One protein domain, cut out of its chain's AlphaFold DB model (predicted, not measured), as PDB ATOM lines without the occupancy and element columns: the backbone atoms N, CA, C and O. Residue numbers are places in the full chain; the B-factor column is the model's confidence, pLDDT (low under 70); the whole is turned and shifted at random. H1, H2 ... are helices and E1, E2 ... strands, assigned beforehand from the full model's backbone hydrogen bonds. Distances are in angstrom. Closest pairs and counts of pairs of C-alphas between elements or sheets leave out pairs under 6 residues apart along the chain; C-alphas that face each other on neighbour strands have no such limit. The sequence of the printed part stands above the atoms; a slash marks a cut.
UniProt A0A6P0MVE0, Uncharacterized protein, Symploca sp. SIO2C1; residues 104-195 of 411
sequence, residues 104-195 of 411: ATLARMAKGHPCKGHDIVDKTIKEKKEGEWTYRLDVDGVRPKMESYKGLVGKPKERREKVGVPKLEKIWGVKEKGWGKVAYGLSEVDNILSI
ATOM      1  N   ALA A 104     280.432 304.767 298.279       94.44
ATOM      2  CA  ALA A 104     281.498 305.485 297.578       94.44
ATOM      3  C   ALA A 104     282.885 304.866 297.823       94.44
ATOM      4  O   ALA A 104     283.700 304.807 296.906       94.44
ATOM      5  N   THR A 105     283.149 304.372 299.037       95.56
ATOM      6  CA  THR A 105     284.389 303.656 299.361       95.56
ATOM      7  C   THR A 105     284.463 302.350 298.569       95.56
ATOM      8  O   THR A 105     285.453 302.103 297.885       95.56
ATOM      9  N   LEU A 106     283.389 301.552 298.587       95.56
ATOM     10  CA  LEU A 106     283.325 300.287 297.849       95.56
ATOM     11  C   LEU A 106     283.474 300.494 296.338       95.56
ATOM     12  O   LEU A 106     284.230 299.774 295.694       95.56
ATOM     13  N   ALA A 107     282.848 301.525 295.769       94.56
ATOM     14  CA  ALA A 107     282.985 301.861 294.354       94.56
ATOM     15  C   ALA A 107     284.436 302.211 293.974       94.56
ATOM     16  O   ALA A 107     284.921 301.809 292.914       94.56
ATOM     17  N   ARG A 108     285.167 302.930 294.839       95.12
ATOM     18  CA  ARG A 108     286.600 303.216 294.637       95.12
ATOM     19  C   ARG A 108     287.444 301.957 294.778       95.12
ATOM     20  O   ARG A 108     288.322 301.715 293.952       95.12
ATOM     21  N   MET A 109     287.156 301.132 295.780       94.69
ATOM     22  CA  MET A 109     287.828 299.852 295.953       94.69
ATOM     23  C   MET A 109     287.635 298.946 294.735       94.69
ATOM     24  O   MET A 109     288.618 298.409 294.229       94.69
ATOM     25  N   ALA A 110     286.414 298.829 294.208       93.00
ATOM     26  CA  ALA A 110     286.101 298.033 293.021       93.00
ATOM     27  C   ALA A 110     286.909 298.475 291.791       93.00
ATOM     28  O   ALA A 110     287.351 297.634 291.015       93.00
ATOM     29  N   LYS A 111     287.185 299.780 291.666       92.81
ATOM     30  CA  LYS A 111     288.062 300.354 290.631       92.81
ATOM     31  C   LYS A 111     289.561 300.145 290.891       92.81
ATOM     32  O   LYS A 111     290.375 300.547 290.073       92.81
ATOM     33  N   GLY A 112     289.942 299.544 292.017       92.44
ATOM     34  CA  GLY A 112     291.334 299.249 292.361       92.44
ATOM     35  C   GLY A 112     292.066 300.373 293.094       92.44
ATOM     36  O   GLY A 112     293.293 300.353 293.138       92.44
ATOM     37  N   HIS A 113     291.354 301.346 293.675       94.62
ATOM     38  CA  HIS A 113     292.001 302.388 294.478       94.62
ATOM     39  C   HIS A 113     292.719 301.802 295.713       94.62
ATOM     40  O   HIS A 113     292.213 300.844 296.316       94.62
ATOM     41  N   PRO A 114     293.866 302.386 296.116       95.06
ATOM     42  CA  PRO A 114     294.538 302.042 297.363       95.06
ATOM     43  C   PRO A 114     293.706 302.478 298.579       95.06
ATOM     44  O   PRO A 114     292.971 303.457 298.521       95.06
ATOM     45  N   CYS A 115     293.833 301.773 299.695       95.50
ATOM     46  CA  CYS A 115     293.116 301.966 300.948       95.50
ATOM     47  C   CYS A 115     294.048 302.584 302.002       95.50
ATOM     48  O   CYS A 115     295.225 302.229 302.108       95.50
ATOM     49  N   LYS A 116     293.551 303.551 302.776       92.25
ATOM     50  CA  LYS A 116     294.351 304.208 303.819       92.25
ATOM     51  C   LYS A 116     294.669 303.255 304.975       92.25
ATOM     52  O   LYS A 116     293.854 302.415 305.315       92.25
ATOM     53  N   GLY A 117     295.845 303.385 305.590       86.75
ATOM     54  CA  GLY A 117     296.157 302.730 306.869       86.75
ATOM     55  C   GLY A 117     296.266 303.732 308.014       86.75
ATOM     56  O   GLY A 117     295.986 304.919 307.842       86.75
ATOM     57  N   HIS A 118     296.738 303.276 309.178       80.81
ATOM     58  CA  HIS A 118     296.954 304.130 310.360       80.81
ATOM     59  C   HIS A 118     297.943 305.280 310.129       80.81
ATOM     60  O   HIS A 118     297.975 306.253 310.880       80.81
ATOM     61  N   ASP A 119     298.743 305.197 309.072       82.88
ATOM     62  CA  ASP A 119     299.667 306.244 308.685       82.88
ATOM     63  C   ASP A 119     298.950 307.470 308.068       82.88
ATOM     64  O   ASP A 119     299.538 308.554 308.008       82.88
ATOM     65  N   ILE A 120     297.683 307.342 307.648       88.12
ATOM     66  CA  ILE A 120     296.831 308.435 307.157       88.12
ATOM     67  C   ILE A 120     295.612 308.584 308.078       88.12
ATOM     68  O   ILE A 120     294.606 307.888 307.958       88.12
ATOM     69  N   VAL A 121     295.691 309.557 308.984       86.44
ATOM     70  CA  VAL A 121     294.626 309.851 309.964       86.44
ATOM     71  C   VAL A 121     293.488 310.707 309.401       86.44
ATOM     72  O   VAL A 121     292.449 310.854 310.044       86.44
ATOM     73  N   ASP A 122     293.670 311.290 308.215       91.00
ATOM     74  CA  ASP A 122     292.658 312.144 307.603       91.00
ATOM     75  C   ASP A 122     291.428 311.331 307.132       91.00
ATOM     76  O   ASP A 122     291.460 310.104 306.951       91.00
ATOM     77  N   LYS A 123     290.286 312.012 307.004       90.81
ATOM     78  CA  LYS A 123     288.984 311.376 306.785       90.81
ATOM     79  C   LYS A 123     288.684 311.193 305.297       90.81
ATOM     80  O   LYS A 123     289.118 311.947 304.429       90.81
ATOM     81  N   THR A 124     287.877 310.180 305.005       94.25
ATOM     82  CA  THR A 124     287.297 309.996 303.674       94.25
ATOM     83  C   THR A 124     286.267 311.095 303.399       94.25
ATOM     84  O   THR A 124     285.471 311.454 304.272       94.25
ATOM     85  N   ILE A 125     286.271 311.623 302.180       94.25
ATOM     86  CA  ILE A 125     285.312 312.597 301.667       94.25
ATOM     87  C   ILE A 125     283.968 311.886 301.499       94.25
ATOM     88  O   ILE A 125     283.827 310.971 300.683       94.25
ATOM     89  N   LYS A 126     282.997 312.284 302.317       91.38
ATOM     90  CA  LYS A 126     281.651 311.721 302.362       91.38
ATOM     91  C   LYS A 126     280.648 312.862 302.483       91.38
ATOM     92  O   LYS A 126     280.942 313.882 303.110       91.38
ATOM     93  N   GLU A 127     279.485 312.653 301.894       88.12
ATOM     94  CA  GLU A 127     278.289 313.430 302.195       88.12
ATOM     95  C   GLU A 127     277.695 312.862 303.490       88.12
ATOM     96  O   GLU A 127     277.646 311.645 303.690       88.12
ATOM     97  N   LYS A 128     277.335 313.743 304.412       82.31
ATOM     98  CA  LYS A 128     276.663 313.443 305.671       82.31
ATOM     99  C   LYS A 128     275.156 313.623 305.488       82.31
ATOM    100  O   LYS A 128     274.670 314.011 304.427       82.31
ATOM    101  N   LYS A 129     274.409 313.348 306.558       70.94
ATOM    102  CA  LYS A 129     272.991 313.713 306.642       70.94
ATOM    103  C   LYS A 129     272.856 315.224 306.394       70.94
ATOM    104  O   LYS A 129     273.753 315.971 306.763       70.94
ATOM    105  N   GLU A 130     271.776 315.629 305.726       71.19
ATOM    106  CA  GLU A 130     271.454 317.037 305.404       71.19
ATOM    107  C   GLU A 130     272.317 317.686 304.300       71.19
ATOM    108  O   GLU A 130     272.234 318.888 304.072       71.19
ATOM    109  N   GLY A 131     273.107 316.900 303.555       73.81
ATOM    110  CA  GLY A 131     273.896 317.401 302.418       73.81
ATOM    111  C   GLY A 131     275.199 318.104 302.818       73.81
ATOM    112  O   GLY A 131     275.924 318.608 301.955       73.81
ATOM    113  N   GLU A 132     275.528 318.117 304.113       81.94
ATOM    114  CA  GLU A 132     276.842 318.529 304.598       81.94
ATOM    115  C   GLU A 132     277.931 317.555 304.145       81.94
ATOM    116  O   GLU A 132     277.691 316.370 303.945       81.94
ATOM    117  N   TRP A 133     279.176 318.014 304.057       88.62
ATOM    118  CA  TRP A 133     280.301 317.176 303.641       88.62
ATOM    119  C   TRP A 133     281.339 317.012 304.750       88.62
ATOM    120  O   TRP A 133     281.401 317.782 305.710       88.62
ATOM    121  N   THR A 134     282.205 316.000 304.625       88.25
ATOM    122  CA  THR A 134     283.382 315.853 305.502       88.25
ATOM    123  C   THR A 134     284.280 317.093 305.460       88.25
ATOM    124  O   THR A 134     284.896 317.429 306.472       88.25
ATOM    125  N   TYR A 135     284.348 317.751 304.301       89.38
ATOM    126  CA  TYR A 135     285.160 318.934 304.049       89.38
ATOM    127  C   TYR A 135     284.358 319.987 303.289       89.38
ATOM    128  O   TYR A 135     283.451 319.638 302.536       89.38
ATOM    129  N   ARG A 136     284.748 321.254 303.427       87.62
ATOM    130  CA  ARG A 136     284.262 322.354 302.585       87.62
ATOM    131  C   ARG A 136     285.239 322.646 301.446       87.62
ATOM    132  O   ARG A 136     286.447 322.439 301.594       87.62
ATOM    133  N   LEU A 137     284.716 323.149 300.334       83.81
ATOM    134  CA  LEU A 137     285.486 323.702 299.222       83.81
ATOM    135  C   LEU A 137     285.014 325.132 298.964       83.81
ATOM    136  O   LEU A 137     283.814 325.371 298.880       83.81
ATOM    137  N   ASP A 138     285.962 326.046 298.783       73.06
ATOM    138  CA  ASP A 138     285.684 327.452 298.468       73.06
ATOM    139  C   ASP A 138     285.884 327.673 296.961       73.06
ATOM    140  O   ASP A 138     286.866 328.283 296.540       73.06
ATOM    141  N   VAL A 139     285.020 327.071 296.141       68.31
ATOM    142  CA  VAL A 139     285.043 327.184 294.670       68.31
ATOM    143  C   VAL A 139     283.621 327.225 294.123       68.31
ATOM    144  O   VAL A 139     282.733 326.595 294.692       68.31
ATOM    145  N   ASP A 140     283.395 327.893 292.996       57.00
ATOM    146  CA  ASP A 140     282.112 327.800 292.293       57.00
ATOM    147  C   ASP A 140     281.870 326.359 291.806       57.00
ATOM    148  O   ASP A 140     282.798 325.654 291.404       57.00
ATOM    149  N   GLY A 141     280.623 325.875 291.876       62.59
ATOM    150  CA  GLY A 141     280.305 324.488 291.508       62.59
ATOM    151  C   GLY A 141     280.791 323.432 292.517       62.59
ATOM    152  O   GLY A 141     281.164 322.325 292.125       62.59
ATOM    153  N   VAL A 142     280.762 323.750 293.822       70.12
ATOM    154  CA  VAL A 142     281.200 322.871 294.931       70.12
ATOM    155  C   VAL A 142     280.670 321.439 294.818       70.12
ATOM    156  O   VAL A 142     281.432 320.486 294.967       70.12
ATOM    157  N   ARG A 143     279.364 321.266 294.574       71.69
ATOM    158  CA  ARG A 143     278.708 319.954 294.684       71.69
ATOM    159  C   ARG A 143     279.173 318.954 293.612       71.69
ATOM    160  O   ARG A 143     279.623 317.883 294.012       71.69
ATOM    161  N   PRO A 144     279.167 319.272 292.299       77.19
ATOM    162  CA  PRO A 144     279.754 318.392 291.283       77.19
ATOM    163  C   PRO A 144     281.206 317.993 291.577       77.19
ATOM    164  O   PRO A 144     281.591 316.842 291.372       77.19
ATOM    165  N   LYS A 145     282.004 318.927 292.109       82.81
ATOM    166  CA  LYS A 145     283.408 318.673 292.445       82.81
ATOM    167  C   LYS A 145     283.571 317.772 293.674       82.81
ATOM    168  O   LYS A 145     284.392 316.865 293.672       82.81
ATOM    169  N   MET A 146     282.759 317.962 294.712       88.38
ATOM    170  CA  MET A 146     282.761 317.070 295.878       88.38
ATOM    171  C   MET A 146     282.288 315.657 295.527       88.38
ATOM    172  O   MET A 146     282.858 314.683 296.019       88.38
ATOM    173  N   GLU A 147     281.305 315.530 294.633       89.50
ATOM    174  CA  GLU A 147     280.843 314.237 294.123       89.50
ATOM    175  C   GLU A 147     281.951 313.489 293.367       89.50
ATOM    176  O   GLU A 147     282.170 312.298 293.610       89.50
ATOM    177  N   SER A 148     282.740 314.178 292.534       91.81
ATOM    178  CA  SER A 148     283.876 313.548 291.842       91.81
ATOM    179  C   SER A 148     284.975 313.072 292.802       91.81
ATOM    180  O   SER A 148     285.718 312.145 292.467       91.81
ATOM    181  N   TYR A 149     285.049 313.633 294.014       94.62
ATOM    182  CA  TYR A 149     285.996 313.244 295.066       94.62
ATOM    183  C   TYR A 149     285.417 312.290 296.113       94.62
ATOM    184  O   TYR A 149     286.155 311.788 296.967       94.62
ATOM    185  N   LYS A 150     284.116 311.993 296.056       95.06
ATOM    186  CA  LYS A 150     283.433 311.125 297.020       95.06
ATOM    187  C   LYS A 150     284.131 309.767 297.109       95.06
ATOM    188  O   LYS A 150     284.507 309.154 296.099       95.06
ATOM    189  N   GLY A 151     284.346 309.320 298.346       95.00
ATOM    190  CA  GLY A 151     285.068 308.089 298.661       95.00
ATOM    191  C   GLY A 151     286.597 308.214 298.671       95.00
ATOM    192  O   GLY A 151     287.249 307.259 299.080       95.00
ATOM    193  N   LEU A 152     287.195 309.345 298.278       97.12
ATOM    194  CA  LEU A 152     288.646 309.566 298.383       97.12
ATOM    195  C   LEU A 152     289.043 310.118 299.757       97.12
ATOM    196  O   LEU A 152     288.199 310.612 300.501       97.12
ATOM    197  N   VAL A 153     290.324 310.052 300.117       96.62
ATOM    198  CA  VAL A 153     290.824 310.553 301.410       96.62
ATOM    199  C   VAL A 153     291.367 311.970 301.267       96.62
ATOM    200  O   VAL A 153     292.402 312.198 300.636       96.62
ATOM    201  N   GLY A 154     290.665 312.927 301.871       95.06
ATOM    202  CA  GLY A 154     291.027 314.339 301.818       95.06
ATOM    203  C   GLY A 154     292.160 314.680 302.780       95.06
ATOM    204  O   GLY A 154     292.340 314.032 303.805       95.06
ATOM    205  N   LYS A 155     292.906 315.733 302.472       94.38
ATOM    206  CA  LYS A 155     293.887 316.364 303.351       94.38
ATOM    207  C   LYS A 155     293.490 317.834 303.514       94.38
ATOM    208  O   LYS A 155     293.485 318.569 302.520       94.38
ATOM    209  N   PRO A 156     293.113 318.262 304.728       91.25
ATOM    210  CA  PRO A 156     292.715 319.641 304.951       91.25
ATOM    211  C   PRO A 156     293.936 320.568 304.970       91.25
ATOM    212  O   PRO A 156     295.040 320.121 305.292       91.25
ATOM    213  N   LYS A 157     293.716 321.858 304.680       85.12
ATOM    214  CA  LYS A 157     294.754 322.901 304.804       85.12
ATOM    215  C   LYS A 157     295.268 322.997 306.244       85.12
ATOM    216  O   LYS A 157     296.464 323.098 306.494       85.12
ATOM    217  N   GLU A 158     294.341 322.907 307.195       80.69
ATOM    218  CA  GLU A 158     294.603 322.979 308.627       80.69
ATOM    219  C   GLU A 158     293.857 321.852 309.348       80.69
ATOM    220  O   GLU A 158     292.691 321.575 309.071       80.69
ATOM    221  N   ARG A 159     294.523 321.181 310.297       66.12
ATOM    222  CA  ARG A 159     293.903 320.099 311.087       66.12
ATOM    223  C   ARG A 159     292.933 320.600 312.159       66.12
ATOM    224  O   ARG A 159     292.158 319.804 312.679       66.12
ATOM    225  N   ARG A 160     293.013 321.882 312.526       54.62
ATOM    226  CA  ARG A 160     292.268 322.497 313.632       54.62
ATOM    227  C   ARG A 160     291.644 323.820 313.190       54.62
ATOM    228  O   ARG A 160     292.022 324.871 313.694       54.62
ATOM    229  N   GLU A 161     290.660 323.783 312.297       53.00
ATOM    230  CA  GLU A 161     289.687 324.881 312.300       53.00
ATOM    231  C   GLU A 161     288.861 324.724 313.585       53.00
ATOM    232  O   GLU A 161     288.188 323.716 313.786       53.00
ATOM    233  N   LYS A 162     289.025 325.666 314.525       49.00
ATOM    234  CA  LYS A 162     288.581 325.526 315.922       49.00
ATOM    235  C   LYS A 162     287.070 325.375 316.109       49.00
ATOM    236  O   LYS A 162     286.671 324.955 317.185       49.00
ATOM    237  N   VAL A 163     286.254 325.665 315.100       55.62
ATOM    238  CA  VAL A 163     284.815 325.379 315.046       55.62
ATOM    239  C   VAL A 163     284.437 325.365 313.560       55.62
ATOM    240  O   VAL A 163     284.529 326.405 312.914       55.62
ATOM    241  N   GLY A 164     284.066 324.213 312.990       72.00
ATOM    242  CA  GLY A 164     283.560 324.138 311.610       72.00
ATOM    243  C   GLY A 164     284.025 322.931 310.790       72.00
ATOM    244  O   GLY A 164     284.836 322.113 311.229       72.00
ATOM    245  N   VAL A 165     283.471 322.809 309.581       81.38
ATOM    246  CA  VAL A 165     283.861 321.796 308.590       81.38
ATOM    247  C   VAL A 165     285.198 322.211 307.952       81.38
ATOM    248  O   VAL A 165     285.260 323.293 307.372       81.38
ATOM    249  N   PRO A 166     286.255 321.377 308.003       87.25
ATOM    250  CA  PRO A 166     287.588 321.766 307.549       87.25
ATOM    251  C   PRO A 166     287.653 321.980 306.032       87.25
ATOM    252  O   PRO A 166     287.059 321.220 305.261       87.25
ATOM    253  N   LYS A 167     288.431 322.973 305.585       89.94
ATOM    254  CA  LYS A 167     288.667 323.230 304.155       89.94
ATOM    255  C   LYS A 167     289.556 322.155 303.521       89.94
ATOM    256  O   LYS A 167     290.685 321.935 303.968       89.94
ATOM    257  N   LEU A 168     289.062 321.508 302.461       92.00
ATOM    258  CA  LEU A 168     289.830 320.553 301.658       92.00
ATOM    259  C   LEU A 168     290.905 321.292 300.851       92.00
ATOM    260  O   LEU A 168     290.601 322.241 300.134       92.00
ATOM    261  N   GLU A 169     292.156 320.840 300.947       91.69
ATOM    262  CA  GLU A 169     293.278 321.427 300.200       91.69
ATOM    263  C   GLU A 169     293.881 320.437 299.204       91.69
ATOM    264  O   GLU A 169     294.218 320.802 298.078       91.69
ATOM    265  N   LYS A 170     294.044 319.179 299.624       95.56
ATOM    266  CA  LYS A 170     294.710 318.134 298.843       95.56
ATOM    267  C   LYS A 170     293.987 316.801 298.998       95.56
ATOM    268  O   LYS A 170     293.182 316.634 299.911       95.56
ATOM    269  N   ILE A 171     294.307 315.830 298.150       96.62
ATOM    270  CA  ILE A 171     293.862 314.436 298.297       96.62
ATOM    271  C   ILE A 171     295.080 313.529 298.407       96.62
ATOM    272  O   ILE A 171     296.073 313.701 297.698       96.62
ATOM    273  N   TRP A 172     295.017 312.567 299.323       97.25
ATOM    274  CA  TRP A 172     296.078 311.584 299.488       97.25
ATOM    275  C   TRP A 172     296.100 310.594 298.322       97.25
ATOM    276  O   TRP A 172     295.069 310.086 297.890       97.25
ATOM    277  N   GLY A 173     297.298 310.246 297.870       95.94
ATOM    278  CA  GLY A 173     297.537 309.149 296.947       95.94
ATOM    279  C   GLY A 173     298.872 308.457 297.197       95.94
ATOM    280  O   GLY A 173     299.644 308.830 298.084       95.94
ATOM    281  N   VAL A 174     299.124 307.414 296.422       93.12
ATOM    282  CA  VAL A 174     300.366 306.649 296.383       93.12
ATOM    283  C   VAL A 174     301.294 307.291 295.355       93.12
ATOM    284  O   VAL A 174     300.853 307.687 294.279       93.12
ATOM    285  N   LYS A 175     302.585 307.400 295.680       89.62
ATOM    286  CA  LYS A 175     303.618 307.844 294.735       89.62
ATOM    287  C   LYS A 175     303.612 306.934 293.504       89.62
ATOM    288  O   LYS A 175     303.532 305.722 293.640       89.62
ATOM    289  N   GLU A 176     303.782 307.492 292.307       76.56
ATOM    290  CA  GLU A 176     303.812 306.685 291.071       76.56
ATOM    291  C   GLU A 176     304.949 305.652 291.060       76.56
ATOM    292  O   GLU A 176     304.813 304.572 290.493       76.56
ATOM    293  N   LYS A 177     306.065 305.975 291.725       76.06
ATOM    294  CA  LYS A 177     307.204 305.080 291.924       76.06
ATOM    295  C   LYS A 177     307.292 304.697 293.403       76.06
ATOM    296  O   LYS A 177     307.778 305.474 294.225       76.06
ATOM    297  N   GLY A 178     306.812 303.502 293.739       76.88
ATOM    298  CA  GLY A 178     306.844 302.951 295.097       76.88
ATOM    299  C   GLY A 178     305.528 303.108 295.862       76.88
ATOM    300  O   GLY A 178     304.488 303.388 295.285       76.88
ATOM    301  N   TRP A 179     305.554 302.826 297.168       77.38
ATOM    302  CA  TRP A 179     304.338 302.713 297.995       77.38
ATOM    303  C   TRP A 179     304.192 303.850 299.014       77.38
ATOM    304  O   TRP A 179     303.337 303.814 299.896       77.38
ATOM    305  N   GLY A 180     305.042 304.873 298.912       83.19
ATOM    306  CA  GLY A 180     304.958 306.040 299.781       83.19
ATOM    307  C   GLY A 180     303.686 306.844 299.518       83.19
ATOM    308  O   GLY A 180     303.210 306.910 298.386       83.19
ATOM    309  N   LYS A 181     303.157 307.505 300.549       91.88
ATOM    310  CA  LYS A 181     302.052 308.461 300.401       91.88
ATOM    311  C   LYS A 181     302.531 309.822 299.891       91.88
ATOM    312  O   LYS A 181     303.643 310.261 300.192       91.88
ATOM    313  N   VAL A 182     301.662 310.503 299.157       94.88
ATOM    314  CA  VAL A 182     301.826 311.866 298.641       94.88
ATOM    315  C   VAL A 182     300.462 312.560 298.647       94.88
ATOM    316  O   VAL A 182     299.430 311.896 298.606       94.88
ATOM    317  N   ALA A 183     300.440 313.884 298.769       95.50
ATOM    318  CA  ALA A 183     299.208 314.665 298.741       95.50
ATOM    319  C   ALA A 183     299.184 315.527 297.476       95.50
ATOM    320  O   ALA A 183     300.051 316.386 297.325       95.50
ATOM    321  N   TYR A 184     298.196 315.294 296.616       95.06
ATOM    322  CA  TYR A 184     298.006 315.976 295.336       95.06
ATOM    323  C   TYR A 184     297.091 317.190 295.497       95.06
ATOM    324  O   TYR A 184     296.078 317.109 296.199       95.06
ATOM    325  N   GLY A 185     297.437 318.306 294.859       94.44
ATOM    326  CA  GLY A 185     296.556 319.466 294.748       94.44
ATOM    327  C   GLY A 185     295.295 319.137 293.948       94.44
ATOM    328  O   GLY A 185     295.290 318.232 293.120       94.44
ATOM    329  N   LEU A 186     294.203 319.865 294.188       91.81
ATOM    330  CA  LEU A 186     292.898 319.532 293.593       91.81
ATOM    331  C   LEU A 186     292.891 319.576 292.056       91.81
ATOM    332  O   LEU A 186     292.254 318.738 291.430       91.81
ATOM    333  N   SER A 187     293.637 320.495 291.437       89.62
ATOM    334  CA  SER A 187     293.796 320.528 289.975       89.62
ATOM    335  C   SER A 187     294.533 319.294 289.439       89.62
ATOM    336  O   SER A 187     294.158 318.746 288.406       89.62
ATOM    337  N   GLU A 188     295.550 318.809 290.156       92.25
ATOM    338  CA  GLU A 188     296.260 317.573 289.807       92.25
ATOM    339  C   GLU A 188     295.353 316.350 289.966       92.25
ATOM    340  O   GLU A 188     295.395 315.437 289.147       92.25
ATOM    341  N   VAL A 189     294.511 316.336 291.001       92.56
ATOM    342  CA  VAL A 189     293.515 315.282 291.230       92.56
ATOM    343  C   VAL A 189     292.534 315.197 290.067       92.56
ATOM    344  O   VAL A 189     292.266 314.090 289.607       92.56
ATOM    345  N   ASP A 190     292.021 316.331 289.586       91.44
ATOM    346  CA  ASP A 190     291.094 316.367 288.449       91.44
ATOM    347  C   ASP A 190     291.742 315.725 287.209       91.44
ATOM    348  O   ASP A 190     291.157 314.840 286.580       91.44
ATOM    349  N   ASN A 191     293.007 316.066 286.942       90.88
ATOM    350  CA  ASN A 191     293.789 315.440 285.876       90.88
ATOM    351  C   ASN A 191     293.971 313.931 286.114       90.88
ATOM    352  O   ASN A 191     293.715 313.135 285.213       90.88
ATOM    353  N   ILE A 192     294.347 313.504 287.324       91.12
ATOM    354  CA  ILE A 192     294.524 312.081 287.666       91.12
ATOM    355  C   ILE A 192     293.226 311.291 287.473       91.12
ATOM    356  O   ILE A 192     293.273 310.169 286.975       91.12
ATOM    357  N   LEU A 193     292.080 311.854 287.863       90.81
ATOM    358  CA  LEU A 193     290.772 311.212 287.720       90.81
ATOM    359  C   LEU A 193     290.311 311.128 286.260       90.81
ATOM    360  O   LEU A 193     289.561 310.213 285.929       90.81
ATOM    361  N   SER A 194     290.762 312.047 285.399       88.62
ATOM    362  CA  SER A 194     290.480 312.014 283.959       88.62
ATOM    363  C   SER A 194     291.306 310.967 283.199       88.62
ATOM    364  O   SER A 194     290.882 310.482 282.151       88.62
ATOM    365  N   ILE A 195     292.474 310.584 283.728       86.81
ATOM    366  CA  ILE A 195     293.362 309.610 283.090       86.81
ATOM    367  C   ILE A 195     292.910 308.193 283.447       86.81
ATOM    368  O   ILE A 195     292.941 307.775 284.606       86.81
TER     369      ILE A 195
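AT A GLANCE: This is residues 104 to 195 of the 411 residues of an uncharacterized protein of Symploca sp. SIO2C1 (UniProt A0A6P0MVE0). Look first at a small sheet of three antiparallel strands, with the short helix H3 over one face and a second short helix, H2, near H3 but off the sheet. A third helix, H1, lies farther out, and a long loop stretch, residues 111 to 141, leads from it to H2. The printed part has 92 residues, with named elements in the order H1, H2, E1, E2, E3, H3; the class is mixed, helices and strands, and under half of the residues are in named elements. The sheet order is E1, E2, E3. The whole is compact, with a radius of gyration of the C-alphas of 13.0 A, and spans 37 by 26 by 24 A.

HOW THE PARTS SIT: Begin at E2, residues 168 to 174, the inner strand. E1, residues 154 to 156, is its antiparallel neighbour at 134 degrees; look for N 155 and O 170, 2.7 A apart and within hydrogen-bond range. On the other side of E2 is E3, residues 181 to 185, antiparallel at 140 degrees, with N 173 and O 182 within hydrogen-bond range at 2.8 A. E1, E2 and E3 form a meander, each strand the antiparallel neighbour of the one before, and E1 with E2 and E2 with E3 are hairpins. H3, residues 186 to 194, is on the sheet at a height over the sheet of 9.7 A. It lies over E3, though only just not over E2 as well: 6 of its C-alphas fall on E3 and 2 on E2. It stands up from the sheet, but only just, its line rising 43 degrees out of the local plane. The closest C-alphas of E2 and H3 are those of Lys 170 and Leu 186, 5.7 A apart. H2, residues 142 to 149, is not on the sheet but is near H3, with 9 pairs of C-alphas within 10 A. H1, residues 104 to 110, is not on the sheet and is apart from H2 and H3. In H1, H2 and H3 every O i to N i+4 pair is within hydrogen-bond range.

IN THESE COORDINATES: Find C-alpha 168 at (289.830, 320.553, 301.658); from there E2 runs 18.2 A to C-alpha 174. E3 measures 13.5 A and E1 6.4 A. H3 runs 12.5 A to C-alpha 194 at (290.480, 312.014, 283.959). H2 measures 10.8 A. H1 starts at C-alpha 104, (281.498, 305.485, 297.578), and measures 9.9 A.

THE WHOLE: The two C-alphas farthest apart are those of Glu 130 and Lys 177, 40.0 A. The printed part has no cut. The links H1 to H2 and E1 to E2 are long. Confidence is low, with pLDDT under 70, at residues 139 to 141 and 159 to 163.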